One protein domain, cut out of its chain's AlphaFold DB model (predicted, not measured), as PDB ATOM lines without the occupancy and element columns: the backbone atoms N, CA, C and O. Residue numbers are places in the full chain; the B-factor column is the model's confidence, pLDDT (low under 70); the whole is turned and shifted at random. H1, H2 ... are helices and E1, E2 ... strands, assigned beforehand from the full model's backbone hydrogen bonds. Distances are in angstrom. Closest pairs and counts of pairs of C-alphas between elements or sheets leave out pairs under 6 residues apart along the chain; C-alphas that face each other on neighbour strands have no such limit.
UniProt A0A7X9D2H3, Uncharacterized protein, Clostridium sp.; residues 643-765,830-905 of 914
ATOM      1  N   VAL A 643     -44.951  39.741  -8.955       98.31
ATOM      2  CA  VAL A 643     -45.765  38.645  -8.433       98.31
ATOM      3  C   VAL A 643     -44.965  37.869  -7.409       98.31
ATOM      4  O   VAL A 643     -43.815  37.520  -7.658       98.31
ATOM      5  N   GLN A 644     -45.583  37.567  -6.275       98.38
ATOM      6  CA  GLN A 644     -45.068  36.655  -5.268       98.38
ATOM      7  C   GLN A 644     -45.995  35.446  -5.157       98.38
ATOM      8  O   GLN A 644     -47.190  35.590  -4.910       98.38
ATOM      9  N   VAL A 645     -45.431  34.250  -5.297       98.44
ATOM     10  CA  VAL A 645     -46.116  32.981  -5.060       98.44
ATOM     11  C   VAL A 645     -45.526  32.336  -3.819       98.44
ATOM     12  O   VAL A 645     -44.329  32.059  -3.762       98.44
ATOM     13  N   THR A 646     -46.374  32.116  -2.817       98.06
ATOM     14  CA  THR A 646     -46.004  31.446  -1.563       98.06
ATOM     15  C   THR A 646     -46.652  30.071  -1.517       98.06
ATOM     16  O   THR A 646     -47.879  29.964  -1.551       98.06
ATOM     17  N   TYR A 647     -45.832  29.027  -1.450       97.25
ATOM     18  CA  TYR A 647     -46.279  27.638  -1.445       97.25
ATOM     19  C   TYR A 647     -46.436  27.101  -0.024       97.25
ATOM     20  O   TYR A 647     -45.611  27.370   0.849       97.25
ATOM     21  N   GLY A 648     -47.472  26.295   0.194       95.06
ATOM     22  CA  GLY A 648     -47.775  25.690   1.485       95.06
ATOM     23  C   GLY A 648     -48.264  24.251   1.369       95.06
ATOM     24  O   GLY A 648     -48.695  23.786   0.310       95.06
ATOM     25  N   VAL A 649     -48.202  23.540   2.494       94.94
ATOM     26  CA  VAL A 649     -48.738  22.186   2.636       94.94
ATOM     27  C   VAL A 649     -49.709  22.182   3.810       94.94
ATOM     28  O   VAL A 649     -49.283  22.267   4.958       94.94
ATOM     29  N   ASN A 650     -51.007  22.079   3.526       94.88
ATOM     30  CA  ASN A 650     -52.030  21.955   4.569       94.88
ATOM     31  C   ASN A 650     -52.049  20.533   5.141       94.88
ATOM     32  O   ASN A 650     -52.198  20.342   6.345       94.88
ATOM     33  N   LYS A 651     -51.910  19.528   4.265       94.44
ATOM     34  CA  LYS A 651     -51.816  18.115   4.643       94.44
ATOM     35  C   LYS A 651     -50.987  17.352   3.616       94.44
ATOM     36  O   LYS A 651     -51.421  17.191   2.479       94.44
ATOM     37  N   SER A 652     -49.812  16.863   3.999       93.44
ATOM     38  CA  SER A 652     -48.996  16.021   3.116       93.44
ATOM     39  C   SER A 652     -49.562  14.603   3.009       93.44
ATOM     40  O   SER A 652     -50.284  14.135   3.894       93.44
ATOM     41  N   MET A 653     -49.184  13.871   1.957       90.75
ATOM     42  CA  MET A 653     -49.526  12.445   1.843       90.75
ATOM     43  C   MET A 653     -48.945  11.614   2.994       90.75
ATOM     44  O   MET A 653     -49.620  10.750   3.548       90.75
ATOM     45  N   ALA A 654     -47.727  11.942   3.426       89.12
ATOM     46  CA  ALA A 654     -47.092  11.337   4.592       89.12
ATOM     47  C   ALA A 654     -47.922  11.544   5.878       89.12
ATOM     48  O   ALA A 654     -48.119  10.601   6.649       89.12
ATOM     49  N   GLN A 655     -48.453  12.756   6.087       91.50
ATOM     50  CA  GLN A 655     -49.347  13.074   7.208       91.50
ATOM     51  C   GLN A 655     -50.700  12.364   7.089       91.50
ATOM     52  O   GLN A 655     -51.244  11.929   8.103       91.50
ATOM     53  N   HIS A 656     -51.246  12.223   5.877       93.69
ATOM     54  CA  HIS A 656     -52.493  11.491   5.652       93.69
ATOM     55  C   HIS A 656     -52.395  10.035   6.122       93.69
ATOM     56  O   HIS A 656     -53.276   9.564   6.837       93.69
ATOM     57  N   PHE A 657     -51.281   9.372   5.816       92.00
ATOM     58  CA  PHE A 657     -51.041   7.979   6.191       92.00
ATOM     59  C   PHE A 657     -50.447   7.772   7.589       92.00
ATOM     60  O   PHE A 657     -50.233   6.632   7.999       92.00
ATOM     61  N   ALA A 658     -50.163   8.833   8.350       89.62
ATOM     62  CA  ALA A 658     -49.448   8.721   9.623       89.62
ATOM     63  C   ALA A 658     -50.175   7.837  10.656       89.62
ATOM     64  O   ALA A 658     -49.524   7.084  11.384       89.62
ATOM     65  N   LYS A 659     -51.517   7.887  10.696       90.06
ATOM     66  CA  LYS A 659     -52.340   7.057  11.594       90.06
ATOM     67  C   LYS A 659     -52.210   5.571  11.254       90.06
ATOM     68  O   LYS A 659     -51.878   4.777  12.132       90.06
ATOM     69  N   ASP A 660     -52.395   5.223   9.985       90.56
ATOM     70  CA  ASP A 660     -52.251   3.848   9.495       90.56
ATOM     71  C   ASP A 660     -50.827   3.340   9.697       90.56
ATOM     72  O   ASP A 660     -50.609   2.216  10.149       90.56
ATOM     73  N   ARG A 661     -49.829   4.194   9.441       88.88
ATOM     74  CA  ARG A 661     -48.432   3.828   9.649       88.88
ATOM     75  C   ARG A 661     -48.132   3.534  11.117       88.88
ATOM     76  O   ARG A 661     -47.435   2.560  11.406       88.88
ATOM     77  N   LYS A 662     -48.667   4.339  12.041       89.12
ATOM     78  CA  LYS A 662     -48.553   4.107  13.487       89.12
ATOM     79  C   LYS A 662     -49.227   2.792  13.896       89.12
ATOM     80  O   LYS A 662     -48.604   2.001  14.597       89.12
ATOM     81  N   ALA A 663     -50.441   2.525  13.408       87.69
ATOM     82  CA  ALA A 663     -51.157   1.277  13.687       87.69
ATOM     83  C   ALA A 663     -50.376   0.034  13.215       87.69
ATOM     84  O   ALA A 663     -50.311  -0.961  13.938       87.69
ATOM     85  N   SER A 664     -49.720   0.118  12.053       86.56
ATOM     86  CA  SER A 664     -48.879  -0.959  11.510       86.56
ATOM     87  C   SER A 664     -47.622  -1.204  12.359       86.56
ATOM     88  O   SER A 664     -47.306  -2.362  12.631       86.56
ATOM     89  N   LYS A 665     -46.961  -0.148  12.864       85.00
ATOM     90  CA  LYS A 665     -45.831  -0.276  13.813       85.00
ATOM     91  C   LYS A 665     -46.217  -0.953  15.124       85.00
ATOM     92  O   LYS A 665     -45.399  -1.646  15.719       85.00
ATOM     93  N   GLU A 666     -47.460  -0.766  15.556       86.31
ATOM     94  CA  GLU A 666     -48.029  -1.386  16.756       86.31
ATOM     95  C   GLU A 666     -48.577  -2.806  16.487       86.31
ATOM     96  O   GLU A 666     -49.148  -3.421  17.385       86.31
ATOM     97  N   GLY A 667     -48.415  -3.338  15.266       79.31
ATOM     98  CA  GLY A 667     -48.824  -4.697  14.889       79.31
ATOM     99  C   GLY A 667     -50.333  -4.886  14.690       79.31
ATOM    100  O   GLY A 667     -50.807  -6.019  14.645       79.31
ATOM    101  N   ARG A 668     -51.115  -3.803  14.578       79.50
ATOM    102  CA  ARG A 668     -52.577  -3.884  14.413       79.50
ATOM    103  C   ARG A 668     -52.942  -4.133  12.948       79.50
ATOM    104  O   ARG A 668     -52.647  -3.306  12.094       79.50
ATOM    105  N   THR A 669     -53.627  -5.241  12.661       68.06
ATOM    106  CA  THR A 669     -53.941  -5.693  11.287       68.06
ATOM    107  C   THR A 669     -55.350  -5.341  10.792       68.06
ATOM    108  O   THR A 669     -55.601  -5.402   9.593       68.06
ATOM    109  N   LYS A 670     -56.275  -4.937  11.678       68.19
ATOM    110  CA  LYS A 670     -57.682  -4.604  11.346       68.19
ATOM    111  C   LYS A 670     -58.021  -3.108  11.470       68.19
ATOM    112  O   LYS A 670     -59.189  -2.753  11.571       68.19
ATOM    113  N   SER A 671     -57.017  -2.230  11.526       72.50
ATOM    114  CA  SER A 671     -57.178  -0.821  11.940       72.50
ATOM    115  C   SER A 671     -56.673   0.204  10.915       72.50
ATOM    116  O   SER A 671     -56.312   1.311  11.309       72.50
ATOM    117  N   PHE A 672     -56.595  -0.166   9.633       83.88
ATOM    118  CA  PHE A 672     -56.140   0.727   8.562       83.88
ATOM    119  C   PHE A 672     -57.323   1.412   7.875       83.88
ATOM    120  O   PHE A 672     -58.211   0.731   7.362       83.88
ATOM    121  N   ASP A 673     -57.302   2.743   7.832       86.00
ATOM    122  CA  ASP A 673     -58.360   3.558   7.227       86.00
ATOM    123  C   ASP A 673     -58.093   3.833   5.731       86.00
ATOM    124  O   ASP A 673     -59.031   3.896   4.934       86.00
ATOM    125  N   TYR A 674     -56.823   3.973   5.331       91.06
ATOM    126  CA  TYR A 674     -56.422   4.469   4.007       91.06
ATOM    127  C   TYR A 674     -55.384   3.603   3.288       91.06
ATOM    128  O   TYR A 674     -55.415   3.532   2.058       91.06
ATOM    129  N   ALA A 675     -54.465   2.948   3.998       89.81
ATOM    130  CA  ALA A 675     -53.450   2.081   3.397       89.81
ATOM    131  C   ALA A 675     -53.061   0.903   4.313       89.81
ATOM    132  O   ALA A 675     -52.676   1.122   5.464       89.81
ATOM    133  N   PRO A 676     -53.086  -0.348   3.814       86.31
ATOM    134  CA  PRO A 676     -52.656  -1.511   4.580       86.31
ATOM    135  C   PRO A 676     -51.131  -1.647   4.538       86.31
ATOM    136  O   PRO A 676     -50.557  -2.254   3.633       86.31
ATOM    137  N   PHE A 677     -50.458  -1.062   5.528       88.12
ATOM    138  CA  PHE A 677     -49.012  -1.205   5.690       88.12
ATOM    139  C   PHE A 677     -48.638  -2.564   6.321       88.12
ATOM    140  O   PHE A 677     -49.416  -3.176   7.062       88.12
ATOM    141  N   ALA A 678     -47.440  -3.069   6.028       85.19
ATOM    142  CA  ALA A 678     -46.920  -4.325   6.562       85.19
ATOM    143  C   ALA A 678     -46.768  -4.260   8.092       85.19
ATOM    144  O   ALA A 678     -46.363  -3.233   8.648       85.19
ATOM    145  N   THR A 679     -47.107  -5.348   8.785       82.56
ATOM    146  CA  THR A 679     -47.003  -5.466  10.256       82.56
ATOM    147  C   THR A 679     -45.782  -6.271  10.701       82.56
ATOM    148  O   THR A 679     -45.455  -6.281  11.885       82.56
ATOM    149  N   ASP A 680     -45.056  -6.881   9.763       83.06
ATOM    150  CA  ASP A 680     -43.845  -7.658  10.022       83.06
ATOM    151  C   ASP A 680     -42.794  -6.837  10.755       83.06
ATOM    152  O   ASP A 680     -42.448  -5.730  10.329       83.06
ATOM    153  N   LYS A 681     -42.233  -7.398  11.834       79.94
ATOM    154  CA  LYS A 681     -41.188  -6.735  12.630       79.94
ATOM    155  C   LYS A 681     -39.995  -6.308  11.770       79.94
ATOM    156  O   LYS A 681     -39.471  -5.216  11.966       79.94
ATOM    157  N   VAL A 682     -39.612  -7.128  10.786       81.62
ATOM    158  CA  VAL A 682     -38.467  -6.869   9.894       81.62
ATOM    159  C   VAL A 682     -38.687  -5.676   8.954       81.62
ATOM    160  O   VAL A 682     -37.721  -5.035   8.545       81.62
ATOM    161  N   LEU A 683     -39.944  -5.323   8.658       82.31
ATOM    162  CA  LEU A 683     -40.302  -4.209   7.774       82.31
ATOM    163  C   LEU A 683     -40.622  -2.916   8.542       82.31
ATOM    164  O   LEU A 683     -40.770  -1.857   7.930       82.31
ATOM    165  N   GLN A 684     -40.679  -2.947   9.881       79.62
ATOM    166  CA  GLN A 684     -41.055  -1.771  10.679       79.62
ATOM    167  C   GLN A 684     -40.041  -0.625  10.655       79.62
ATOM    168  O   GLN A 684     -40.419   0.517  10.926       79.62
ATOM    169  N   ASN A 685     -38.792  -0.896  10.278       82.94
ATOM    170  CA  ASN A 685     -37.772   0.139  10.100       82.94
ATOM    171  C   ASN A 685     -37.958   0.944   8.802       82.94
ATOM    172  O   ASN A 685     -37.333   1.990   8.635       82.94
ATOM    173  N   LEU A 686     -38.829   0.492   7.896       87.19
ATOM    174  CA  LEU A 686     -39.125   1.195   6.654       87.19
ATOM    175  C   LEU A 686     -40.119   2.345   6.894       87.19
ATOM    176  O   LEU A 686     -41.025   2.208   7.722       87.19
ATOM    177  N   PRO A 687     -39.993   3.480   6.186       86.44
ATOM    178  CA  PRO A 687     -40.893   4.617   6.362       86.44
ATOM    179  C   PRO A 687     -42.371   4.297   6.144       86.44
ATOM    180  O   PRO A 687     -43.160   4.521   7.061       86.44
ATOM    181  N   TYR A 688     -42.739   3.725   4.993       89.31
ATOM    182  CA  TYR A 688     -44.123   3.363   4.658       89.31
ATOM    183  C   TYR A 688     -44.153   2.042   3.873       89.31
ATOM    184  O   TYR A 688     -44.219   2.063   2.644       89.31
ATOM    185  N   PRO A 689     -44.071   0.886   4.563       88.38
ATOM    186  CA  PRO A 689     -44.028  -0.424   3.922       88.38
ATOM    187  C   PRO A 689     -45.425  -0.836   3.446       88.38
ATOM    188  O   PRO A 689     -46.186  -1.419   4.212       88.38
ATOM    189  N   LEU A 690     -45.815  -0.477   2.226       87.44
ATOM    190  CA  LEU A 690     -47.146  -0.778   1.688       87.44
ATOM    191  C   LEU A 690     -47.212  -2.230   1.204       87.44
ATOM    192  O   LEU A 690     -46.301  -2.696   0.520       87.44
ATOM    193  N   ARG A 691     -48.295  -2.945   1.537       82.00
ATOM    194  CA  ARG A 691     -48.488  -4.325   1.072       82.00
ATOM    195  C   ARG A 691     -48.834  -4.355  -0.417       82.00
ATOM    196  O   ARG A 691     -49.738  -3.654  -0.877       82.00
ATOM    197  N   SER A 692     -48.136  -5.211  -1.154       77.25
ATOM    198  CA  SER A 692     -48.441  -5.508  -2.554       77.25
ATOM    199  C   SER A 692     -49.737  -6.317  -2.664       77.25
ATOM    200  O   SER A 692     -50.024  -7.144  -1.807       77.25
ATOM    201  N   GLY A 693     -50.524  -6.093  -3.714       78.62
ATOM    202  CA  GLY A 693     -51.835  -6.718  -3.933       78.62
ATOM    203  C   GLY A 693     -53.014  -6.003  -3.273       78.62
ATOM    204  O   GLY A 693     -54.153  -6.432  -3.447       78.62
ATOM    205  N   TYR A 694     -52.776  -4.899  -2.559       85.31
ATOM    206  CA  TYR A 694     -53.813  -4.185  -1.822       85.31
ATOM    207  C   TYR A 694     -54.085  -2.779  -2.354       85.31
ATOM    208  O   TYR A 694     -53.252  -2.126  -2.993       85.31
ATOM    209  N   ASN A 695     -55.290  -2.309  -2.038       89.56
ATOM    210  CA  ASN A 695     -55.732  -0.960  -2.332       89.56
ATOM    211  C   ASN A 695     -55.232   0.042  -1.288       89.56
ATOM    212  O   ASN A 695     -55.277  -0.234  -0.090       89.56
ATOM    213  N   TYR A 696     -54.860   1.234  -1.743       92.38
ATOM    214  CA  TYR A 696     -54.563   2.393  -0.910       92.38
ATOM    215  C   TYR A 696     -55.281   3.639  -1.441       92.38
ATOM    216  O   TYR A 696     -55.572   3.743  -2.632       92.38
ATOM    217  N   ALA A 697     -55.583   4.586  -0.558       94.31
ATOM    218  CA  ALA A 697     -56.222   5.854  -0.891       94.31
ATOM    219  C   ALA A 697     -55.254   7.006  -0.567       94.31
ATOM    220  O   ALA A 697     -55.226   7.476   0.565       94.31
ATOM    221  N   PRO A 698     -54.410   7.447  -1.519       94.06
ATOM    222  CA  PRO A 698     -53.529   8.591  -1.312       94.06
ATOM    223  C   PRO A 698     -54.360   9.864  -1.212       94.06
ATOM    224  O   PRO A 698     -55.352   9.993  -1.914       94.06
ATOM    225  N   TYR A 699     -53.951  10.810  -0.374       95.69
ATOM    226  CA  TYR A 699     -54.591  12.119  -0.263       95.69
ATOM    227  C   TYR A 699     -53.580  13.158   0.195       95.69
ATOM    228  O   TYR A 699     -52.787  12.903   1.102       95.69
ATOM    229  N   GLY A 700     -53.638  14.347  -0.392       95.44
ATOM    230  CA  GLY A 700     -52.833  15.484   0.037       95.44
ATOM    231  C   GLY A 700     -53.499  16.803  -0.327       95.44
ATOM    232  O   GLY A 700     -54.242  16.879  -1.305       95.44
ATOM    233  N   GLN A 701     -53.229  17.838   0.458       97.44
ATOM    234  CA  GLN A 701     -53.726  19.187   0.235       97.44
ATOM    235  C   GLN A 701     -52.573  20.192   0.300       97.44
ATOM    236  O   GLN A 701     -51.913  20.343   1.333       97.44
ATOM    237  N   TYR A 702     -52.368  20.886  -0.813       96.94
ATOM    238  CA  TYR A 702     -51.278  21.832  -1.042       96.94
ATOM    239  C   TYR A 702     -51.854  23.191  -1.422       96.94
ATOM    240  O   TYR A 702     -52.944  23.264  -1.991       96.94
ATOM    241  N   THR A 703     -51.134  24.266  -1.127       97.50
ATOM    242  CA  THR A 703     -51.588  25.630  -1.402       97.50
ATOM    243  C   THR A 703     -50.540  26.437  -2.156       97.50
ATOM    244  O   THR A 703     -49.337  26.222  -2.009       97.50
ATOM    245  N   ALA A 704     -51.010  27.372  -2.977       98.12
ATOM    246  CA  ALA A 704     -50.197  28.428  -3.561       98.12
ATOM    247  C   ALA A 704     -50.954  29.752  -3.426       98.12
ATOM    248  O   ALA A 704     -52.071  29.882  -3.925       98.12
ATOM    249  N   THR A 705     -50.356  30.720  -2.740       98.44
ATOM    250  CA  THR A 705     -50.901  32.078  -2.621       98.44
ATOM    251  C   THR A 705     -50.187  32.967  -3.619       98.44
ATOM    252  O   THR A 705     -48.990  33.203  -3.469       98.44
ATOM    253  N   VAL A 706     -50.908  33.418  -4.642       98.62
ATOM    254  CA  VAL A 706     -50.411  34.296  -5.705       98.62
ATOM    255  C   VAL A 706     -50.803  35.722  -5.364       98.62
ATOM    256  O   VAL A 706     -51.989  36.032  -5.351       98.62
ATOM    257  N   ARG A 707     -49.828  36.591  -5.112       98.50
ATOM    258  CA  ARG A 707     -50.045  38.015  -4.851       98.50
ATOM    259  C   ARG A 707     -49.331  38.854  -5.896       98.50
ATOM    260  O   ARG A 707     -48.121  38.714  -6.051       98.50
ATOM    261  N   THR A 708     -50.056  39.716  -6.599       98.44
ATOM    262  CA  THR A 708     -49.488  40.624  -7.608       98.44
ATOM    263  C   THR A 708     -49.587  42.070  -7.153       98.44
ATOM    264  O   THR A 708     -50.579  42.445  -6.534       98.44
ATOM    265  N   GLU A 709     -48.593  42.878  -7.512       98.06
ATOM    266  CA  GLU A 709     -48.671  44.342  -7.498       98.06
ATOM    267  C   GLU A 709     -48.389  44.830  -8.919       98.06
ATOM    268  O   GLU A 709     -47.258  44.693  -9.394       98.06
ATOM    269  N   ILE A 710     -49.423  45.328  -9.600       97.50
ATOM    270  CA  ILE A 710     -49.383  45.726 -11.015       97.50
ATOM    271  C   ILE A 710     -49.898  47.157 -11.139       97.50
ATOM    272  O   ILE A 710     -50.943  47.485 -10.568       97.50
ATOM    273  N   TYR A 711     -49.184  48.006 -11.880       97.44
ATOM    274  CA  TYR A 711     -49.680  49.342 -12.212       97.44
ATOM    275  C   TYR A 711     -50.363  49.340 -13.575       97.44
ATOM    276  O   TYR A 711     -49.889  48.703 -14.513       97.44
ATOM    277  N   LYS A 712     -51.478  50.063 -13.684       95.81
ATOM    278  CA  LYS A 712     -52.254  50.144 -14.925       95.81
ATOM    279  C   LYS A 712     -52.994  51.465 -15.066       95.81
ATOM    280  O   LYS A 712     -53.121  52.197 -14.083       95.81
ATOM    281  N   LYS A 713     -53.546  51.746 -16.248       95.25
ATOM    282  CA  LYS A 713     -54.537  52.823 -16.380       95.25
ATOM    283  C   LYS A 713     -55.903  52.408 -15.839       95.25
ATOM    284  O   LYS A 713     -56.247  51.220 -15.840       95.25
ATOM    285  N   GLY A 714     -56.698  53.384 -15.405       91.06
ATOM    286  CA  GLY A 714     -58.088  53.152 -15.019       91.06
ATOM    287  C   GLY A 714     -58.852  52.389 -16.109       91.06
ATOM    288  O   GLY A 714     -58.751  52.683 -17.299       91.06
ATOM    289  N   GLY A 715     -59.576  51.344 -15.703       87.81
ATOM    290  CA  GLY A 715     -60.351  50.481 -16.603       87.81
ATOM    291  C   GLY A 715     -59.581  49.352 -17.306       87.81
ATOM    292  O   GLY A 715     -60.222  48.432 -17.817       87.81
ATOM    293  N   GLU A 716     -58.242  49.345 -17.303       93.25
ATOM    294  CA  GLU A 716     -57.462  48.235 -17.874       93.25
ATOM    295  C   GLU A 716     -57.557  46.963 -17.003       93.25
ATOM    296  O   GLU A 716     -57.842  47.016 -15.803       93.25
ATOM    297  N   GLN A 717     -57.330  45.789 -17.594       91.94
ATOM    298  CA  GLN A 717     -57.249  44.516 -16.861       91.94
ATOM    299  C   GLN A 717     -55.799  44.233 -16.448       91.94
ATOM    300  O   GLN A 717     -54.877  44.627 -17.153       91.94
ATOM    301  N   THR A 718     -55.597  43.550 -15.318       94.88
ATOM    302  CA  THR A 718     -54.269  43.071 -14.899       94.88
ATOM    303  C   THR A 718     -54.001  41.670 -15.450       94.88
ATOM    304  O   THR A 718     -54.915  40.901 -15.764       94.88
ATOM    305  N   GLU A 719     -52.732  41.277 -15.479       95.06
ATOM    306  CA  GLU A 719     -52.303  39.921 -15.824       95.06
ATOM    307  C   GLU A 719     -52.542  38.910 -14.683       95.06
ATOM    308  O   GLU A 719     -52.238  37.725 -14.842       95.06
ATOM    309  N   HIS A 720     -53.109  39.326 -13.537       97.44
ATOM    310  CA  HIS A 720     -53.224  38.499 -12.327       97.44
ATOM    311  C   HIS A 720     -53.847  37.127 -12.605       97.44
ATOM    312  O   HIS A 720     -53.282  36.090 -12.248       97.44
ATOM    313  N   GLN A 721     -54.985  37.089 -13.303       96.94
ATOM    314  CA  GLN A 721     -55.676  35.831 -13.589       96.94
ATOM    315  C   GLN A 721     -54.882  34.925 -14.548       96.94
ATOM    316  O   GLN A 721     -54.946  33.697 -14.415       96.94
ATOM    317  N   ALA A 722     -54.110  35.495 -15.478       97.62
ATOM    318  CA  ALA A 722     -53.229  34.725 -16.355       97.62
ATOM    319  C   ALA A 722     -52.079  34.088 -15.557       97.62
ATOM    320  O   ALA A 722     -51.809  32.894 -15.715       97.62
ATOM    321  N   ILE A 723     -51.489  34.834 -14.618       98.38
ATOM    322  CA  ILE A 723     -50.433  34.329 -13.732       98.38
ATOM    323  C   ILE A 723     -50.969  33.232 -12.804       98.38
ATOM    324  O   ILE A 723     -50.348  32.178 -12.673       98.38
ATOM    325  N   VAL A 724     -52.159  33.416 -12.222       98.38
ATOM    326  CA  VAL A 724     -52.845  32.379 -11.426       98.38
ATOM    327  C   VAL A 724     -53.002  31.086 -12.225       98.38
ATOM    328  O   VAL A 724     -52.694  30.007 -11.720       98.38
ATOM    329  N   ASN A 725     -53.431  31.177 -13.487       98.25
ATOM    330  CA  ASN A 725     -53.563  30.005 -14.354       98.25
ATOM    331  C   ASN A 725     -52.199  29.359 -14.651       98.25
ATOM    332  O   ASN A 725     -52.095  28.133 -14.657       98.25
ATOM    333  N   SER A 726     -51.146  30.162 -14.832       98.25
ATOM    334  CA  SER A 726     -49.769  29.677 -14.989       98.25
ATOM    335  C   SER A 726     -49.298  28.884 -13.760       98.25
ATOM    336  O   SER A 726     -48.769  27.779 -13.892       98.25
ATOM    337  N   VAL A 727     -49.597  29.373 -12.551       98.19
ATOM    338  CA  VAL A 727     -49.296  28.672 -11.289       98.19
ATOM    339  C   VAL A 727     -50.096  27.372 -11.163       98.19
ATOM    340  O   VAL A 727     -49.512  26.340 -10.829       98.19
ATOM    341  N   ILE A 728     -51.395  27.371 -11.486       98.12
ATOM    342  CA  ILE A 728     -52.218  26.145 -11.507       98.12
ATOM    343  C   ILE A 728     -51.604  25.102 -12.447       98.12
ATOM    344  O   ILE A 728     -51.418  23.945 -12.065       98.12
ATOM    345  N   ASN A 729     -51.230  25.526 -13.654       97.56
ATOM    346  CA  ASN A 729     -50.632  24.656 -14.661       97.56
ATOM    347  C   ASN A 729     -49.244  24.145 -14.256       97.56
ATOM    348  O   ASN A 729     -48.821  23.092 -14.741       97.56
ATOM    349  N   SER A 730     -48.548  24.839 -13.355       96.44
ATOM    350  CA  SER A 730     -47.236  24.423 -12.861       96.44
ATOM    351  C   SER A 730     -47.293  23.285 -11.828       96.44
ATOM    352  O   SER A 730     -46.319  22.544 -11.718       96.44
ATOM    353  N   PHE A 731     -48.423  23.069 -11.138       96.50
ATOM    354  CA  PHE A 731     -48.573  21.997 -10.141       96.50
ATOM    355  C   PHE A 731     -48.556  20.606 -10.782       96.50
ATOM    356  O   PHE A 731     -49.246  20.355 -11.780       96.50
ATOM    357  N   LYS A 732     -47.776  19.683 -10.215       94.12
ATOM    358  CA  LYS A 732     -47.634  18.308 -10.704       94.12
ATOM    359  C   LYS A 732     -47.505  17.318  -9.548       94.12
ATOM    360  O   LYS A 732     -46.923  17.606  -8.505       94.12
ATOM    361  N   VAL A 733     -48.021  16.115  -9.785       94.00
ATOM    362  CA  VAL A 733     -47.845  14.941  -8.927       94.00
ATOM    363  C   VAL A 733     -47.227  13.844  -9.783       94.00
ATOM    364  O   VAL A 733     -47.747  13.547 -10.858       94.00
ATOM    365  N   ASN A 734     -46.117  13.271  -9.325       93.62
ATOM    366  CA  ASN A 734     -45.464  12.131  -9.957       93.62
ATOM    367  C   ASN A 734     -45.525  10.923  -9.023       93.62
ATOM    368  O   ASN A 734     -45.089  10.996  -7.874       93.62
ATOM    369  N   VAL A 735     -46.054   9.818  -9.536       92.69
ATOM    370  CA  VAL A 735     -46.181   8.548  -8.822       92.69
ATOM    371  C   VAL A 735     -45.217   7.556  -9.461       92.69
ATOM    372  O   VAL A 735     -45.468   7.050 -10.554       92.69
ATOM    373  N   GLU A 736     -44.098   7.288  -8.787       91.06
ATOM    374  CA  GLU A 736     -43.122   6.279  -9.226       91.06
ATOM    375  C   GLU A 736     -43.581   4.858  -8.870       91.06
ATOM    376  O   GLU A 736     -43.165   3.891  -9.510       91.06
ATOM    377  N   LEU A 737     -44.454   4.733  -7.864       88.81
ATOM    378  CA  LEU A 737     -45.055   3.473  -7.437       88.81
ATOM    379  C   LEU A 737     -45.892   2.872  -8.580       88.81
ATOM    380  O   LEU A 737     -46.856   3.510  -9.015       88.81
ATOM    381  N   PRO A 738     -45.605   1.642  -9.042       88.38
ATOM    382  CA  PRO A 738     -46.450   0.966 -10.014       88.38
ATOM    383  C   PRO A 738     -47.869   0.805  -9.453       88.38
ATOM    384  O   PRO A 738     -48.100   0.038  -8.527       88.38
ATOM    385  N   THR A 739     -48.809   1.575  -9.996       89.56
ATOM    386  CA  THR A 739     -50.155   1.742  -9.437       89.56
ATOM    387  C   THR A 739     -51.202   1.568 -10.530       89.56
ATOM    388  O   THR A 739     -51.025   2.098 -11.630       89.56
ATOM    389  N   LEU A 740     -52.300   0.871 -10.227       90.94
ATOM    390  CA  LEU A 740     -53.468   0.743 -11.101       90.94
ATOM    391  C   LEU A 740     -54.668   1.511 -10.532       90.94
ATOM    392  O   LEU A 740     -54.909   1.507  -9.324       90.94
ATOM    393  N   ASN A 741     -55.439   2.155 -11.407       91.56
ATOM    394  CA  ASN A 741     -56.741   2.718 -11.044       91.56
ATOM    395  C   ASN A 741     -57.830   1.626 -10.976       91.56
ATOM    396  O   ASN A 741     -57.591   0.460 -11.292       91.56
ATOM    397  N   SER A 742     -59.060   2.014 -10.630       87.00
ATOM    398  CA  SER A 742     -60.223   1.110 -10.573       87.00
ATOM    399  C   SER A 742     -60.583   0.438 -11.906       87.00
ATOM    400  O   SER A 742     -61.327  -0.538 -11.914       87.00
ATOM    401  N   LYS A 743     -60.044   0.925 -13.031       88.62
ATOM    402  CA  LYS A 743     -60.195   0.341 -14.373       88.62
ATOM    403  C   LYS A 743     -59.033  -0.588 -14.752       88.62
ATOM    404  O   LYS A 743     -58.949  -1.006 -15.902       88.62
ATOM    405  N   GLY A 744     -58.106  -0.866 -13.830       86.38
ATOM    406  CA  GLY A 744     -56.919  -1.688 -14.082       86.38
ATOM    407  C   GLY A 744     -55.844  -1.004 -14.934       86.38
ATOM    408  O   GLY A 744     -54.926  -1.665 -15.410       86.38
ATOM    409  N   GLN A 745     -55.934   0.312 -15.149       90.44
ATOM    410  CA  GLN A 745     -54.980   1.061 -15.970       90.44
ATOM    411  C   GLN A 745     -53.839   1.600 -15.110       90.44
ATOM    412  O   GLN A 745     -54.081   2.138 -14.026       90.44
ATOM    413  N   LYS A 746     -52.602   1.513 -15.615       90.75
ATOM    414  CA  LYS A 746     -51.425   2.086 -14.952       90.75
ATOM    415  C   LYS A 746     -51.536   3.607 -14.874       90.75
ATOM    416  O   LYS A 746     -51.772   4.260 -15.888       90.75
ATOM    417  N   VAL A 747     -51.306   4.161 -13.687       91.75
ATOM    418  CA  VAL A 747     -51.301   5.607 -13.443       91.75
ATOM    419  C   VAL A 747     -49.943   6.074 -12.929       91.75
ATOM    420  O   VAL A 747     -49.270   5.368 -12.183       91.75
ATOM    421  N   ASN A 748     -49.543   7.272 -13.347       92.38
ATOM    422  CA  ASN A 748     -48.336   7.979 -12.903       92.38
ATOM    423  C   ASN A 748     -48.667   9.301 -12.180       92.38
ATOM    424  O   ASN A 748     -47.772  10.072 -11.843       92.38
ATOM    425  N   THR A 749     -49.954   9.563 -11.948       94.19
ATOM    426  CA  THR A 749     -50.494  10.726 -11.241       94.19
ATOM    427  C   THR A 749     -51.869  10.381 -10.664       94.19
ATOM    428  O   THR A 749     -52.472   9.375 -11.047       94.19
ATOM    429  N   TYR A 750     -52.380  11.217  -9.764       94.50
ATOM    430  CA  TYR A 750     -53.715  11.076  -9.180       94.50
ATOM    431  C   TYR A 750     -54.653  12.188  -9.667       94.50
ATOM    432  O   TYR A 750     -54.172  13.237 -10.101       94.50
ATOM    433  N   PRO A 751     -55.987  12.011  -9.571       94.12
ATOM    434  CA  PRO A 751     -56.940  13.084  -9.839       94.12
ATOM    435  C   PRO A 751     -56.659  14.302  -8.955       94.12
ATOM    436  O   PRO A 751     -56.454  14.157  -7.752       94.12
ATOM    437  N   ILE A 752     -56.675  15.505  -9.527       96.19
ATOM    438  CA  ILE A 752     -56.438  16.754  -8.794       96.19
ATOM    439  C   ILE A 752     -57.684  17.621  -8.923       96.19
ATOM    440  O   ILE A 752     -58.154  17.879 -10.031       96.19
ATOM    441  N   ASN A 753     -58.211  18.086  -7.794       97.25
ATOM    442  CA  ASN A 753     -59.191  19.165  -7.770       97.25
ATOM    443  C   ASN A 753     -58.509  20.467  -7.346       97.25
ATOM    444  O   ASN A 753     -57.677  20.472  -6.436       97.25
ATOM    445  N   VAL A 754     -58.861  21.558  -8.024       97.69
ATOM    446  CA  VAL A 754     -58.309  22.890  -7.783       97.69
ATOM    447  C   VAL A 754     -59.443  23.810  -7.356       97.69
ATOM    448  O   VAL A 754     -60.374  24.044  -8.126       97.69
ATOM    449  N   ALA A 755     -59.347  24.340  -6.142       96.81
ATOM    450  CA  ALA A 755     -60.203  25.416  -5.657       96.81
ATOM    451  C   ALA A 755     -59.400  26.720  -5.631       96.81
ATOM    452  O   ALA A 755     -58.222  26.712  -5.268       96.81
ATOM    453  N   LYS A 756     -60.023  27.839  -6.005       96.81
ATOM    454  CA  LYS A 756     -59.396  29.165  -5.975       96.81
ATOM    455  C   LYS A 756     -60.302  30.180  -5.293       96.81
ATOM    456  O   LYS A 756     -61.517  30.138  -5.479       96.81
ATOM    457  N   ASN A 757     -59.700  31.084  -4.532       96.38
ATOM    458  CA  ASN A 757     -60.371  32.227  -3.930       96.38
ATOM    459  C   ASN A 757     -59.559  33.489  -4.235       96.38
ATOM    460  O   ASN A 757     -58.421  33.595  -3.780       96.38
ATOM    461  N   THR A 758     -60.129  34.398  -5.024       96.00
ATOM    462  CA  THR A 758     -59.476  35.628  -5.493       96.00
ATOM    463  C   THR A 758     -60.057  36.832  -4.769       96.00
ATOM    464  O   THR A 758     -61.275  36.964  -4.650       96.00
ATOM    465  N   LYS A 759     -59.184  37.728  -4.312       95.69
ATOM    466  CA  LYS A 759     -59.539  38.960  -3.617       95.69
ATOM    467  C   LYS A 759     -58.733  40.136  -4.170       95.69
ATOM    468  O   LYS A 759     -57.506  40.083  -4.232       95.69
ATOM    469  N   LEU A 760     -59.429  41.227  -4.482       95.88
ATOM    470  CA  LEU A 760     -58.812  42.538  -4.670       95.88
ATOM    471  C   LEU A 760     -58.399  43.082  -3.295       95.88
ATOM    472  O   LEU A 760     -59.240  43.259  -2.411       95.88
ATOM    473  N   ILE A 761     -57.101  43.293  -3.096       97.19
ATOM    474  CA  ILE A 761     -56.543  43.817  -1.844       97.19
ATOM    475  C   ILE A 761     -56.593  45.340  -1.841       97.19
ATOM    476  O   ILE A 761     -57.020  45.930  -0.849       97.19
ATOM    477  N   SER A 762     -56.173  45.972  -2.936       96.38
ATOM    478  CA  SER A 762     -56.215  47.424  -3.080       96.38
ATOM    479  C   SER A 762     -56.312  47.845  -4.539       96.38
ATOM    480  O   SER A 762     -55.738  47.205  -5.421       96.38
ATOM    481  N   ASP A 763     -56.980  48.972  -4.747       95.94
ATOM    482  CA  ASP A 763     -56.997  49.728  -5.990       95.94
ATOM    483  C   ASP A 763     -56.689  51.195  -5.644       95.94
ATOM    484  O   ASP A 763     -57.561  51.938  -5.191       95.94
ATOM    485  N   GLU A 764     -55.408  51.569  -5.712       95.81
ATOM    486  CA  GLU A 764     -54.928  52.891  -5.293       95.81
ATOM    487  C   GLU A 764     -54.629  53.776  -6.505       95.81
ATOM    488  O   GLU A 764     -53.684  53.510  -7.247       95.81
ATOM    489  N   VAL A 765     -55.371  54.875  -6.664       96.81
ATOM    490  CA  VAL A 765     -55.044  55.920  -7.645       96.81
ATOM    491  C   VAL A 765     -53.801  56.681  -7.184       96.81
ATOM    492  O   VAL A 765     -53.786  57.276  -6.101       96.81
ATOM    493  N   GLU A 830     -54.789  39.171  -4.728       98.56
ATOM    494  CA  GLU A 830     -54.352  37.936  -4.099       98.56
ATOM    495  C   GLU A 830     -55.305  36.795  -4.453       98.56
ATOM    496  O   GLU A 830     -56.517  36.905  -4.280       98.56
ATOM    497  N   THR A 831     -54.755  35.679  -4.926       98.69
ATOM    498  CA  THR A 831     -55.500  34.439  -5.134       98.69
ATOM    499  C   THR A 831     -54.871  33.314  -4.336       98.69
ATOM    500  O   THR A 831     -53.716  32.950  -4.557       98.69
ATOM    501  N   ILE A 832     -55.658  32.711  -3.448       98.31
ATOM    502  CA  ILE A 832     -55.283  31.478  -2.754       98.31
ATOM    503  C   ILE A 832     -55.789  30.302  -3.583       98.31
ATOM    504  O   ILE A 832     -56.993  30.150  -3.804       98.31
ATOM    505  N   ILE A 833     -54.864  29.460  -4.029       98.56
ATOM    506  CA  ILE A 833     -55.140  28.236  -4.777       98.56
ATOM    507  C   ILE A 833     -54.938  27.054  -3.833       98.56
ATOM    508  O   ILE A 833     -53.890  26.939  -3.201       98.56
ATOM    509  N   THR A 834     -55.922  26.162  -3.751       98.25
ATOM    510  CA  THR A 834     -55.837  24.905  -3.001       98.25
ATOM    511  C   THR A 834     -55.916  23.730  -3.964       98.25
ATOM    512  O   THR A 834     -56.920  23.539  -4.651       98.25
ATOM    513  N   PHE A 835     -54.862  22.922  -3.988       98.12
ATOM    514  CA  PHE A 835     -54.763  21.692  -4.760       98.12
ATOM    515  C   PHE A 835     -55.063  20.513  -3.844       98.12
ATOM    516  O   PHE A 835     -54.314  20.245  -2.902       98.12
ATOM    517  N   THR A 836     -56.149  19.797  -4.122       97.94
ATOM    518  CA  THR A 836     -56.506  18.570  -3.405       97.94
ATOM    519  C   THR A 836     -56.235  17.374  -4.303       97.94
ATOM    520  O   THR A 836     -56.892  17.192  -5.330       97.94
ATOM    521  N   VAL A 837     -55.252  16.568  -3.918       96.88
ATOM    522  CA  VAL A 837     -54.874  15.339  -4.613       96.88
ATOM    523  C   VAL A 837     -55.777  14.205  -4.138       96.88
ATOM    524  O   VAL A 837     -55.916  13.988  -2.937       96.88
ATOM    525  N   ASN A 838     -56.377  13.498  -5.095       96.25
ATOM    526  CA  ASN A 838     -57.372  12.442  -4.916       96.25
ATOM    527  C   ASN A 838     -58.525  12.845  -3.965       96.25
ATOM    528  O   ASN A 838     -58.736  12.232  -2.916       96.25
ATOM    529  N   PRO A 839     -59.301  13.886  -4.314       95.62
ATOM    530  CA  PRO A 839     -60.301  14.487  -3.424       95.62
ATOM    531  C   PRO A 839     -61.438  13.534  -3.029       95.62
ATOM    532  O   PRO A 839     -62.055  13.722  -1.987       95.62
ATOM    533  N   LYS A 840     -61.720  12.518  -3.853       94.81
ATOM    534  CA  LYS A 840     -62.767  11.515  -3.606       94.81
ATOM    535  C   LYS A 840     -62.264  10.297  -2.827       94.81
ATOM    536  O   LYS A 840     -63.040   9.371  -2.620       94.81
ATOM    537  N   LEU A 841     -60.988  10.292  -2.420       93.44
ATOM    538  CA  LEU A 841     -60.331   9.145  -1.787       93.44
ATOM    539  C   LEU A 841     -60.511   7.861  -2.611       93.44
ATOM    540  O   LEU A 841     -60.810   6.792  -2.076       93.44
ATOM    541  N   GLU A 842     -60.343   7.969  -3.932       94.19
ATOM    542  CA  GLU A 842     -60.380   6.810  -4.816       94.19
ATOM    543  C   GLU A 842     -59.296   5.819  -4.394       94.19
ATOM    544  O   GLU A 842     -58.185   6.202  -4.010       94.19
ATOM    545  N   LYS A 843     -59.649   4.535  -4.444       92.75
ATOM    546  CA  LYS A 843     -58.744   3.443  -4.107       92.75
ATOM    547  C   LYS A 843     -57.919   3.074  -5.332       92.75
ATOM    548  O   LYS A 843     -58.469   2.818  -6.403       92.75
ATOM    549  N   PHE A 844     -56.610   3.015  -5.142       93.44
ATOM    550  CA  PHE A 844     -55.640   2.598  -6.138       93.44
ATOM    551  C   PHE A 844     -55.003   1.287  -5.714       93.44
ATOM    552  O   PHE A 844     -54.655   1.115  -4.548       93.44
ATOM    553  N   LEU A 845     -54.836   0.372  -6.658       89.62
ATOM    554  CA  LEU A 845     -54.227  -0.924  -6.406       89.62
ATOM    555  C   LEU A 845     -52.719  -0.819  -6.612       89.62
ATOM    556  O   LEU A 845     -52.264  -0.337  -7.649       89.62
ATOM    557  N   THR A 846     -51.956  -1.327  -5.651       86.75
ATOM    558  CA  THR A 846     -50.545  -1.669  -5.865       86.75
ATOM    559  C   THR A 846     -50.524  -3.136  -6.277       86.75
ATOM    560  O   THR A 846     -50.691  -3.980  -5.402       86.75
ATOM    561  N   PRO A 847     -50.466  -3.492  -7.571       83.12
ATOM    562  CA  PRO A 847     -50.629  -4.886  -7.971       83.12
ATOM    563  C   PRO A 847     -49.425  -5.730  -7.533       83.12
ATOM    564  O   PRO A 847     -48.402  -5.202  -7.122       83.12
ATOM    565  N   ILE A 848     -49.551  -7.054  -7.598       82.00
ATOM    566  CA  ILE A 848     -48.421  -7.981  -7.383       82.00
ATOM    567  C   ILE A 848     -47.589  -8.100  -8.666       82.00
ATOM    568  O   ILE A 848     -46.364  -8.218  -8.630       82.00
ATOM    569  N   GLU A 849     -48.260  -7.991  -9.809       79.38
ATOM    570  CA  GLU A 849     -47.703  -8.180 -11.137       79.38
ATOM    571  C   GLU A 849     -48.289  -7.141 -12.104       79.38
ATOM    572  O   GLU A 849     -49.477  -6.818 -12.032       79.38
ATOM    573  N   ILE A 850     -47.475  -6.610 -13.021       77.81
ATOM    574  CA  ILE A 850     -47.946  -5.772 -14.135       77.81
ATOM    575  C   ILE A 850     -47.385  -6.332 -15.439       77.81
ATOM    576  O   ILE A 850     -46.174  -6.345 -15.645       77.81
ATOM    577  N   GLY A 851     -48.279  -6.749 -16.339       73.81
ATOM    578  CA  GLY A 851     -47.918  -7.186 -17.690       73.81
ATOM    579  C   GLY A 851     -46.985  -8.401 -17.730       73.81
ATOM    580  O   GLY A 851     -46.019  -8.379 -18.492       73.81
ATOM    581  N   GLY A 852     -47.222  -9.429 -16.909       76.75
ATOM    582  CA  GLY A 852     -46.399 -10.647 -16.906       76.75
ATOM    583  C   GLY A 852     -45.233 -10.631 -15.910       76.75
ATOM    584  O   GLY A 852     -44.473 -11.595 -15.852       76.75
ATOM    585  N   LYS A 853     -44.999  -9.518 -15.195       78.50
ATOM    586  CA  LYS A 853     -43.796  -9.305 -14.371       78.50
ATOM    587  C   LYS A 853     -44.133  -8.859 -12.954       78.50
ATOM    588  O   LYS A 853     -44.855  -7.877 -12.771       78.50
ATOM    589  N   ASN A 854     -43.553  -9.545 -11.967       80.94
ATOM    590  CA  ASN A 854     -43.640  -9.155 -10.562       80.94
ATOM    591  C   ASN A 854     -43.114  -7.732 -10.373       80.94
ATOM    592  O   ASN A 854     -42.099  -7.352 -10.967       80.94
ATOM    593  N   ILE A 855     -43.784  -6.958  -9.524       80.44
ATOM    594  CA  ILE A 855     -43.259  -5.658  -9.114       80.44
ATOM    595  C   ILE A 855     -42.011  -5.885  -8.254       80.44
ATOM    596  O   ILE A 855     -42.075  -6.654  -7.294       80.44
ATOM    597  N   PRO A 856     -40.865  -5.268  -8.598       81.06
ATOM    598  CA  PRO A 856     -39.658  -5.403  -7.801       81.06
ATOM    599  C   PRO A 856     -39.846  -4.854  -6.390       81.06
ATOM    600  O   PRO A 856     -40.495  -3.830  -6.179       81.06
ATOM    601  N   ASP A 857     -39.193  -5.488  -5.429       83.62
ATOM    602  CA  ASP A 857     -38.987  -4.870  -4.130       83.62
ATOM    603  C   ASP A 857     -38.157  -3.597  -4.309       83.62
ATOM    604  O   ASP A 857     -37.100  -3.598  -4.946       83.62
ATOM    605  N   GLY A 858     -38.639  -2.489  -3.759       85.88
ATOM    606  CA  GLY A 858     -38.032  -1.195  -4.021       85.88
ATOM    607  C   GLY A 858     -38.606  -0.059  -3.196       85.88
ATOM    608  O   GLY A 858     -39.639  -0.182  -2.531       85.88
ATOM    609  N   ASP A 859     -37.869   1.043  -3.206       88.44
ATOM    610  CA  ASP A 859     -38.305   2.314  -2.649       88.44
ATOM    611  C   ASP A 859     -38.865   3.147  -3.794       88.44
ATOM    612  O   ASP A 859     -38.147   3.504  -4.728       88.44
ATOM    613  N   TYR A 860     -40.159   3.422  -3.722       90.06
ATOM    614  CA  TYR A 860     -40.900   4.174  -4.721       90.06
ATOM    615  C   TYR A 860     -41.303   5.516  -4.137       90.06
ATOM    616  O   TYR A 860     -41.740   5.574  -2.993       90.06
ATOM    617  N   PHE A 861     -41.203   6.599  -4.900       90.38
ATOM    618  CA  PHE A 861     -41.604   7.910  -4.402       90.38
ATOM    619  C   PHE A 861     -42.930   8.370  -5.001       90.38
ATOM    620  O   PHE A 861     -43.187   8.232  -6.198       90.38
ATOM    621  N   ILE A 862     -43.760   8.975  -4.157       91.62
ATOM    622  CA  ILE A 862     -44.807   9.887  -4.603       91.62
ATOM    623  C   ILE A 862     -44.314  11.298  -4.324       91.62
ATOM    624  O   ILE A 862     -43.964  11.634  -3.189       91.62
ATOM    625  N   ARG A 863     -44.269  12.114  -5.371       91.25
ATOM    626  CA  ARG A 863     -43.641  13.432  -5.336       91.25
ATOM    627  C   ARG A 863     -44.604  14.499  -5.807       91.25
ATOM    628  O   ARG A 863     -45.228  14.356  -6.859       91.25
ATOM    629  N   VAL A 864     -44.690  15.577  -5.043       92.94
ATOM    630  CA  VAL A 864     -45.482  16.760  -5.368       92.94
ATOM    631  C   VAL A 864     -44.538  17.929  -5.594       92.94
ATOM    632  O   VAL A 864     -43.668  18.209  -4.771       92.94
ATOM    633  N   TYR A 865     -44.691  18.602  -6.727       92.94
ATOM    634  CA  TYR A 865     -43.794  19.680  -7.128       92.94
ATOM    635  C   TYR A 865     -44.526  20.727  -7.964       92.94
ATOM    636  O   TYR A 865     -45.631  20.496  -8.465       92.94
ATOM    637  N   PHE A 866     -43.890  21.885  -8.117       94.75
ATOM    638  CA  PHE A 866     -44.325  22.911  -9.057       94.75
ATOM    639  C   PHE A 866     -43.204  23.173 -10.056       94.75
ATOM    640  O   PHE A 866     -42.066  23.434  -9.668       94.75
ATOM    641  N   ASN A 867     -43.525  23.130 -11.346       95.12
ATOM    642  CA  ASN A 867     -42.649  23.681 -12.377       95.12
ATOM    643  C   ASN A 867     -42.546  25.211 -12.241       95.12
ATOM    644  O   ASN A 867     -43.223  25.823 -11.415       95.12
ATOM    645  N   GLY A 868     -41.696  25.840 -13.054       94.38
ATOM    646  CA  GLY A 868     -41.686  27.297 -13.159       94.38
ATOM    647  C   GLY A 868     -43.035  27.831 -13.648       94.38
ATOM    648  O   GLY A 868     -43.645  27.227 -14.535       94.38
ATOM    649  N   PHE A 869     -43.495  28.945 -13.082       97.31
ATOM    650  CA  PHE A 869     -44.642  29.698 -13.598       97.31
ATOM    651  C   PHE A 869     -44.161  30.969 -14.306       97.31
ATOM    652  O   PHE A 869     -43.051  31.449 -14.077       97.31
ATOM    653  N   GLU A 870     -45.002  31.516 -15.176       96.94
ATOM    654  CA  GLU A 870     -44.698  32.705 -15.976       96.94
ATOM    655  C   GLU A 870     -45.486  33.920 -15.484       96.94
ATOM    656  O   GLU A 870     -46.627  33.788 -15.042       96.94
ATOM    657  N   ASN A 871     -44.904  35.112 -15.627       95.88
ATOM    658  CA  ASN A 871     -45.601  36.380 -15.382       95.88
ATOM    659  C   ASN A 871     -46.647  36.736 -16.461       95.88
ATOM    660  O   ASN A 871     -47.353  37.724 -16.306       95.88
ATOM    661  N   CYS A 872     -46.740  35.962 -17.550       94.62
ATOM    662  CA  CYS A 872     -47.720  36.129 -18.634       94.62
ATOM    663  C   CYS A 872     -47.760  37.532 -19.274       94.62
ATOM    664  O   CYS A 872     -48.768  37.910 -19.863       94.62
ATOM    665  N   HIS A 873     -46.652  38.269 -19.203       93.81
ATOM    666  CA  HIS A 873     -46.487  39.594 -19.792       93.81
ATOM    667  C   HIS A 873     -45.528  39.538 -20.993       93.81
ATOM    668  O   HIS A 873     -44.713  38.617 -21.102       93.81
ATOM    669  N   ALA A 874     -45.570  40.546 -21.872       90.19
ATOM    670  CA  ALA A 874     -44.653  40.648 -23.015       90.19
ATOM    671  C   ALA A 874     -43.176  40.613 -22.573       90.19
ATOM    672  O   ALA A 874     -42.342  39.928 -23.168       90.19
ATOM    673  N   ASN A 875     -42.866  41.265 -21.447       89.06
ATOM    674  CA  ASN A 875     -41.581  41.141 -20.754       89.06
ATOM    675  C   ASN A 875     -41.510  39.836 -19.951       89.06
ATOM    676  O   ASN A 875     -41.479  39.852 -18.719       89.06
ATOM    677  N   LYS A 876     -41.476  38.704 -20.660       93.69
ATOM    678  CA  LYS A 876     -41.531  37.365 -20.065       93.69
ATOM    679  C   LYS A 876     -40.429  37.138 -19.025       93.69
ATOM    680  O   LYS A 876     -39.247  37.398 -19.291       93.69
ATOM    681  N   VAL A 877     -40.848  36.606 -17.877       96.62
ATOM    682  CA  VAL A 877     -40.022  36.066 -16.788       96.62
ATOM    683  C   VAL A 877     -40.637  34.740 -16.343       96.62
ATOM    684  O   VAL A 877     -41.857  34.633 -16.215       96.62
ATOM    685  N   VAL A 878     -39.794  33.733 -16.120       97.00
ATOM    686  CA  VAL A 878     -40.196  32.399 -15.657       97.00
ATOM    687  C   VAL A 878     -39.538  32.141 -14.308       97.00
ATOM    688  O   VAL A 878     -38.340  32.384 -14.167       97.00
ATOM    689  N   SER A 879     -40.303  31.659 -13.331       97.12
ATOM    690  CA  SER A 879     -39.752  31.288 -12.030       97.12
ATOM    691  C   SER A 879     -38.939  30.000 -12.104       97.12
ATOM    692  O   SER A 879     -39.190  29.104 -12.913       97.12
ATOM    693  N   SER A 880     -38.019  29.849 -11.165       94.44
ATOM    694  CA  SER A 880     -37.461  28.558 -10.805       94.44
ATOM    695  C   SER A 880     -38.555  27.633 -10.249       94.44
ATOM    696  O   SER A 880     -39.535  28.072  -9.637       94.44
ATOM    697  N   ALA A 881     -38.396  26.331 -10.489       92.88
ATOM    698  CA  ALA A 881     -39.315  25.300 -10.016       92.88
ATOM    699  C   ALA A 881     -39.182  25.067  -8.498       92.88
ATOM    700  O   ALA A 881     -38.091  25.194  -7.932       92.88
ATOM    701  N   LEU A 882     -40.278  24.671  -7.843       90.81
ATOM    702  CA  LEU A 882     -40.267  24.162  -6.469       90.81
ATOM    703  C   LEU A 882     -40.151  22.637  -6.496       90.81
ATOM    704  O   LEU A 882     -40.988  21.965  -7.096       90.81
ATOM    705  N   ASN A 883     -39.151  22.101  -5.796       84.69
ATOM    706  CA  ASN A 883     -38.813  20.671  -5.767       84.69
ATOM    707  C   ASN A 883     -38.620  20.059  -7.169       84.69
ATOM    708  O   ASN A 883     -39.223  19.022  -7.475       84.69
ATOM    709  N   PRO A 884     -37.791  20.680  -8.036       81.12
ATOM    710  CA  PRO A 884     -37.558  20.185  -9.387       81.12
ATOM    711  C   PRO A 884     -37.055  18.745  -9.365       81.12
ATOM    712  O   PRO A 884     -36.328  18.347  -8.453       81.12
ATOM    713  N   GLN A 885     -37.362  17.985 -10.412       77.00
ATOM    714  CA  GLN A 885     -36.951  16.587 -10.527       77.00
ATOM    715  C   GLN A 885     -35.441  16.357 -10.348       77.00
ATOM    716  O   GLN A 885     -35.034  15.354  -9.771       77.00
ATOM    717  N   SER A 886     -34.601  17.304 -10.763       76.88
ATOM    718  CA  SER A 886     -33.145  17.246 -10.567       76.88
ATOM    719  C   SER A 886     -32.701  17.320  -9.100       76.88
ATOM    720  O   SER A 886     -31.605  16.874  -8.775       76.88
ATOM    721  N   SER A 887     -33.538  17.858  -8.208       78.06
ATOM    722  CA  SER A 887     -33.264  17.970  -6.765       78.06
ATOM    723  C   SER A 887     -33.699  16.735  -5.968       78.06
ATOM    724  O   SER A 887     -33.501  16.660  -4.754       78.06
ATOM    725  N   TRP A 888     -34.311  15.757  -6.635       84.50
ATOM    726  CA  TRP A 888     -34.863  14.576  -5.994       84.50
ATOM    727  C   TRP A 888     -33.770  13.672  -5.437       84.50
ATOM    728  O   TRP A 888     -33.043  12.992  -6.158       84.50
ATOM    729  N   SER A 889     -33.703  13.609  -4.111       76.50
ATOM    730  CA  SER A 889     -32.859  12.641  -3.430       76.50
ATOM    731  C   SER A 889     -33.468  11.229  -3.524       76.50
ATOM    732  O   SER A 889     -34.692  11.054  -3.491       76.50
ATOM    733  N   LYS A 890     -32.598  10.212  -3.621       73.38
ATOM    734  CA  LYS A 890     -32.970   8.791  -3.472       73.38
ATOM    735  C   LYS A 890     -33.140   8.374  -2.005       73.38
ATOM    736  O   LYS A 890     -33.513   7.240  -1.737       73.38
ATOM    737  N   LYS A 891     -32.845   9.266  -1.053       80.69
ATOM    738  CA  LYS A 891     -33.026   9.042   0.384       80.69
ATOM    739  C   LYS A 891     -34.327   9.691   0.852       80.69
ATOM    740  O   LYS A 891     -34.658  10.812   0.470       80.69
ATOM    741  N   TYR A 892     -35.060   8.989   1.701       80.50
ATOM    742  CA  TYR A 892     -36.271   9.536   2.291       80.50
ATOM    743  C   TYR A 892     -35.944  10.562   3.381       80.50
ATOM    744  O   TYR A 892     -35.135  10.289   4.267       80.50
ATOM    745  N   ASN A 893     -36.601  11.721   3.324       83.00
ATOM    746  CA  ASN A 893     -36.558  12.734   4.367       83.00
ATOM    747  C   ASN A 893     -37.962  12.884   4.980       83.00
ATOM    748  O   ASN A 893     -38.857  13.380   4.297       83.00
ATOM    749  N   PRO A 894     -38.183  12.497   6.249       76.44
ATOM    750  CA  PRO A 894     -39.492  12.615   6.893       76.44
ATOM    751  C   PRO A 894     -39.937  14.063   7.125       76.44
ATOM    752  O   PRO A 894     -41.127  14.311   7.305       76.44
ATOM    753  N   ASN A 895     -38.997  15.010   7.092       82.19
ATOM    754  CA  ASN A 895     -39.274  16.437   7.232       82.19
ATOM    755  C   ASN A 895     -39.568  17.117   5.888       82.19
ATOM    756  O   ASN A 895     -39.750  18.330   5.861       82.19
ATOM    757  N   ASP A 896     -39.588  16.370   4.782       84.62
ATOM    758  CA  ASP A 896     -39.986  16.877   3.474       84.62
ATOM    759  C   ASP A 896     -41.485  16.609   3.245       84.62
ATOM    760  O   ASP A 896     -41.871  15.492   2.895       84.62
ATOM    761  N   PRO A 897     -42.368  17.605   3.437       82.62
ATOM    762  CA  PRO A 897     -43.809  17.412   3.295       82.62
ATOM    763  C   PRO A 897     -44.262  17.280   1.829       82.62
ATOM    764  O   PRO A 897     -45.443  17.030   1.573       82.62
ATOM    765  N   TRP A 898     -43.356  17.451   0.863       86.69
ATOM    766  CA  TRP A 898     -43.654  17.392  -0.570       86.69
ATOM    767  C   TRP A 898     -43.414  16.011  -1.177       86.69
ATOM    768  O   TRP A 898     -43.994  15.690  -2.215       86.69
ATOM    769  N   ASN A 899     -42.600  15.181  -0.522       83.38
ATOM    770  CA  ASN A 899     -42.229  13.855  -0.997       83.38
ATOM    771  C   ASN A 899     -42.578  12.778   0.037       83.38
ATOM    772  O   ASN A 899     -42.362  12.928   1.236       83.38
ATOM    773  N   MET A 900     -43.071  11.640  -0.437       84.69
ATOM    774  CA  MET A 900     -43.305  10.449   0.375       84.69
ATOM    775  C   MET A 900     -42.603   9.263  -0.279       84.69
ATOM    776  O   MET A 900     -42.739   9.062  -1.482       84.69
ATOM    777  N   VAL A 901     -41.870   8.467   0.504       85.81
ATOM    778  CA  VAL A 901     -41.389   7.159   0.042       85.81
ATOM    779  C   VAL A 901     -42.401   6.091   0.433       85.81
ATOM    780  O   VAL A 901     -42.909   6.100   1.549       85.81
ATOM    781  N   ILE A 902     -42.675   5.167  -0.473       82.69
ATOM    782  CA  ILE A 902     -43.431   3.944  -0.254       82.69
ATOM    783  C   ILE A 902     -42.472   2.790  -0.495       82.69
ATOM    784  O   ILE A 902     -41.865   2.675  -1.558       82.69
ATOM    785  N   ASN A 903     -42.318   1.936   0.507       87.50
ATOM    786  CA  ASN A 903     -41.471   0.763   0.410       87.50
ATOM    787  C   ASN A 903     -42.352  -0.435   0.055       87.50
ATOM    788  O   ASN A 903     -43.296  -0.736   0.781       87.50
ATOM    789  N   ILE A 904     -42.028  -1.131  -1.032       80.12
ATOM    790  CA  ILE A 904     -42.553  -2.474  -1.296       80.12
ATOM    791  C   ILE A 904     -41.429  -3.453  -0.967       80.12
ATOM    792  O   ILE A 904     -40.307  -3.293  -1.458       80.12
ATOM    793  N   ARG A 905     -41.711  -4.425  -0.097       76.50
ATOM    794  CA  ARG A 905     -40.817  -5.540   0.233       76.50
ATOM    795  C   ARG A 905     -41.628  -6.822   0.332       76.50
ATOM    796  O   ARG A 905     -42.679  -6.803   0.964       76.50
TER     797      ARG A 905
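Overview. This is residues 643 to 765 and 830 to 905 of the 914 residues of an uncharacterized protein of Clostridium sp. (UniProt A0A7X9D2H3). A long, twisted sheet, E1, E2, E5 and E4, runs toward one end of an elongated body with H3 packed along one face, and a smaller sheet, E3, E6 and E7, lies toward the other end, its strands also running along the long axis. H3 leads straight into E3, H1 lies where the two sheets come near each other, and H2 lies with long loops at the small sheet's end. The printed part has 199 residues with elements in the order E1 H1 H2 E2 H3 E3 E4 E5 E6 E7; both sheets are antiparallel, in the orders E1 - E2 - E5 - E4 and E3 - E6 - E7. The class is mixed, helices and strands, with 88 residues, under half, in named elements. It is only just loose, close to compact, with a radius of gyration of the C-alphas of 20.0 A, and spans 67 by 33 by 31 A, only just elongated.

Arrangement. In the large sheet, E1, residues 643 to 651, is the antiparallel neighbour of E2, residues 700 to 713, with N 646 and O 705 at 2.9 A. E2 pairs with E5, residues 830 to 837, with N 833 and O 704 at 2.8 A, and E5 with E4, residues 752 to 765, with N 755 and O 834 at 3.0 A. H3, residues 720 to 730, makes two layers with this sheet, a helix on one face; its height over the sheet is 8.2 A, and it lies over E2 and E5, along the strands at 23 degrees to E5 on the local plane. Its closest C-alphas to E5 are Val 724 and Thr 831, 7.1 A. In the small sheet, E3, residues 731 to 735, pairs with E6, residues 858 to 866, with N 734 and O 863 at 2.8 A. E6 and E7, residues 899 to 904, form a hairpin, with N 902 and O 860 at 2.7 A. H1, residues 653 to 656, only grazes both sheets; its closest C-alphas to E7 are Ala 654 and Met 900, 5.7 A. H2, residues 658 to 665, is on neither sheet. In H2 and H3 every O i to N i+4 pair is within hydrogen-bond range; H1 is too short for one, and its 1 pair of O i and N i+3 is within range.

Along the chain. E1 begins with C-alpha 643 at (-45.765, 38.645, -8.433). E2 is 40.8 A long, E4 39.2 A, E6 25.4 A, E1 25.1 A, E5 22.6 A, E7 16.3 A, H3 15.3 A, E3 13.7 A, H2 10.6 A and H1 4.9 A. E7 ends with C-alpha 904 at (-42.553, -2.474, -1.296).

Size, cuts and confidence. The C-alphas farthest apart, of Lys 681 and Gly 714, are 68.1 A apart. Residues 766 to 829 are not printed, and C-alphas 765 and 830 across the cut are 18.3 A apart. The links H2 to E2, E3 to E4, E5 to E6 and E6 to E7 are long. The model's pLDDT is under 70 at residues 669 to 670.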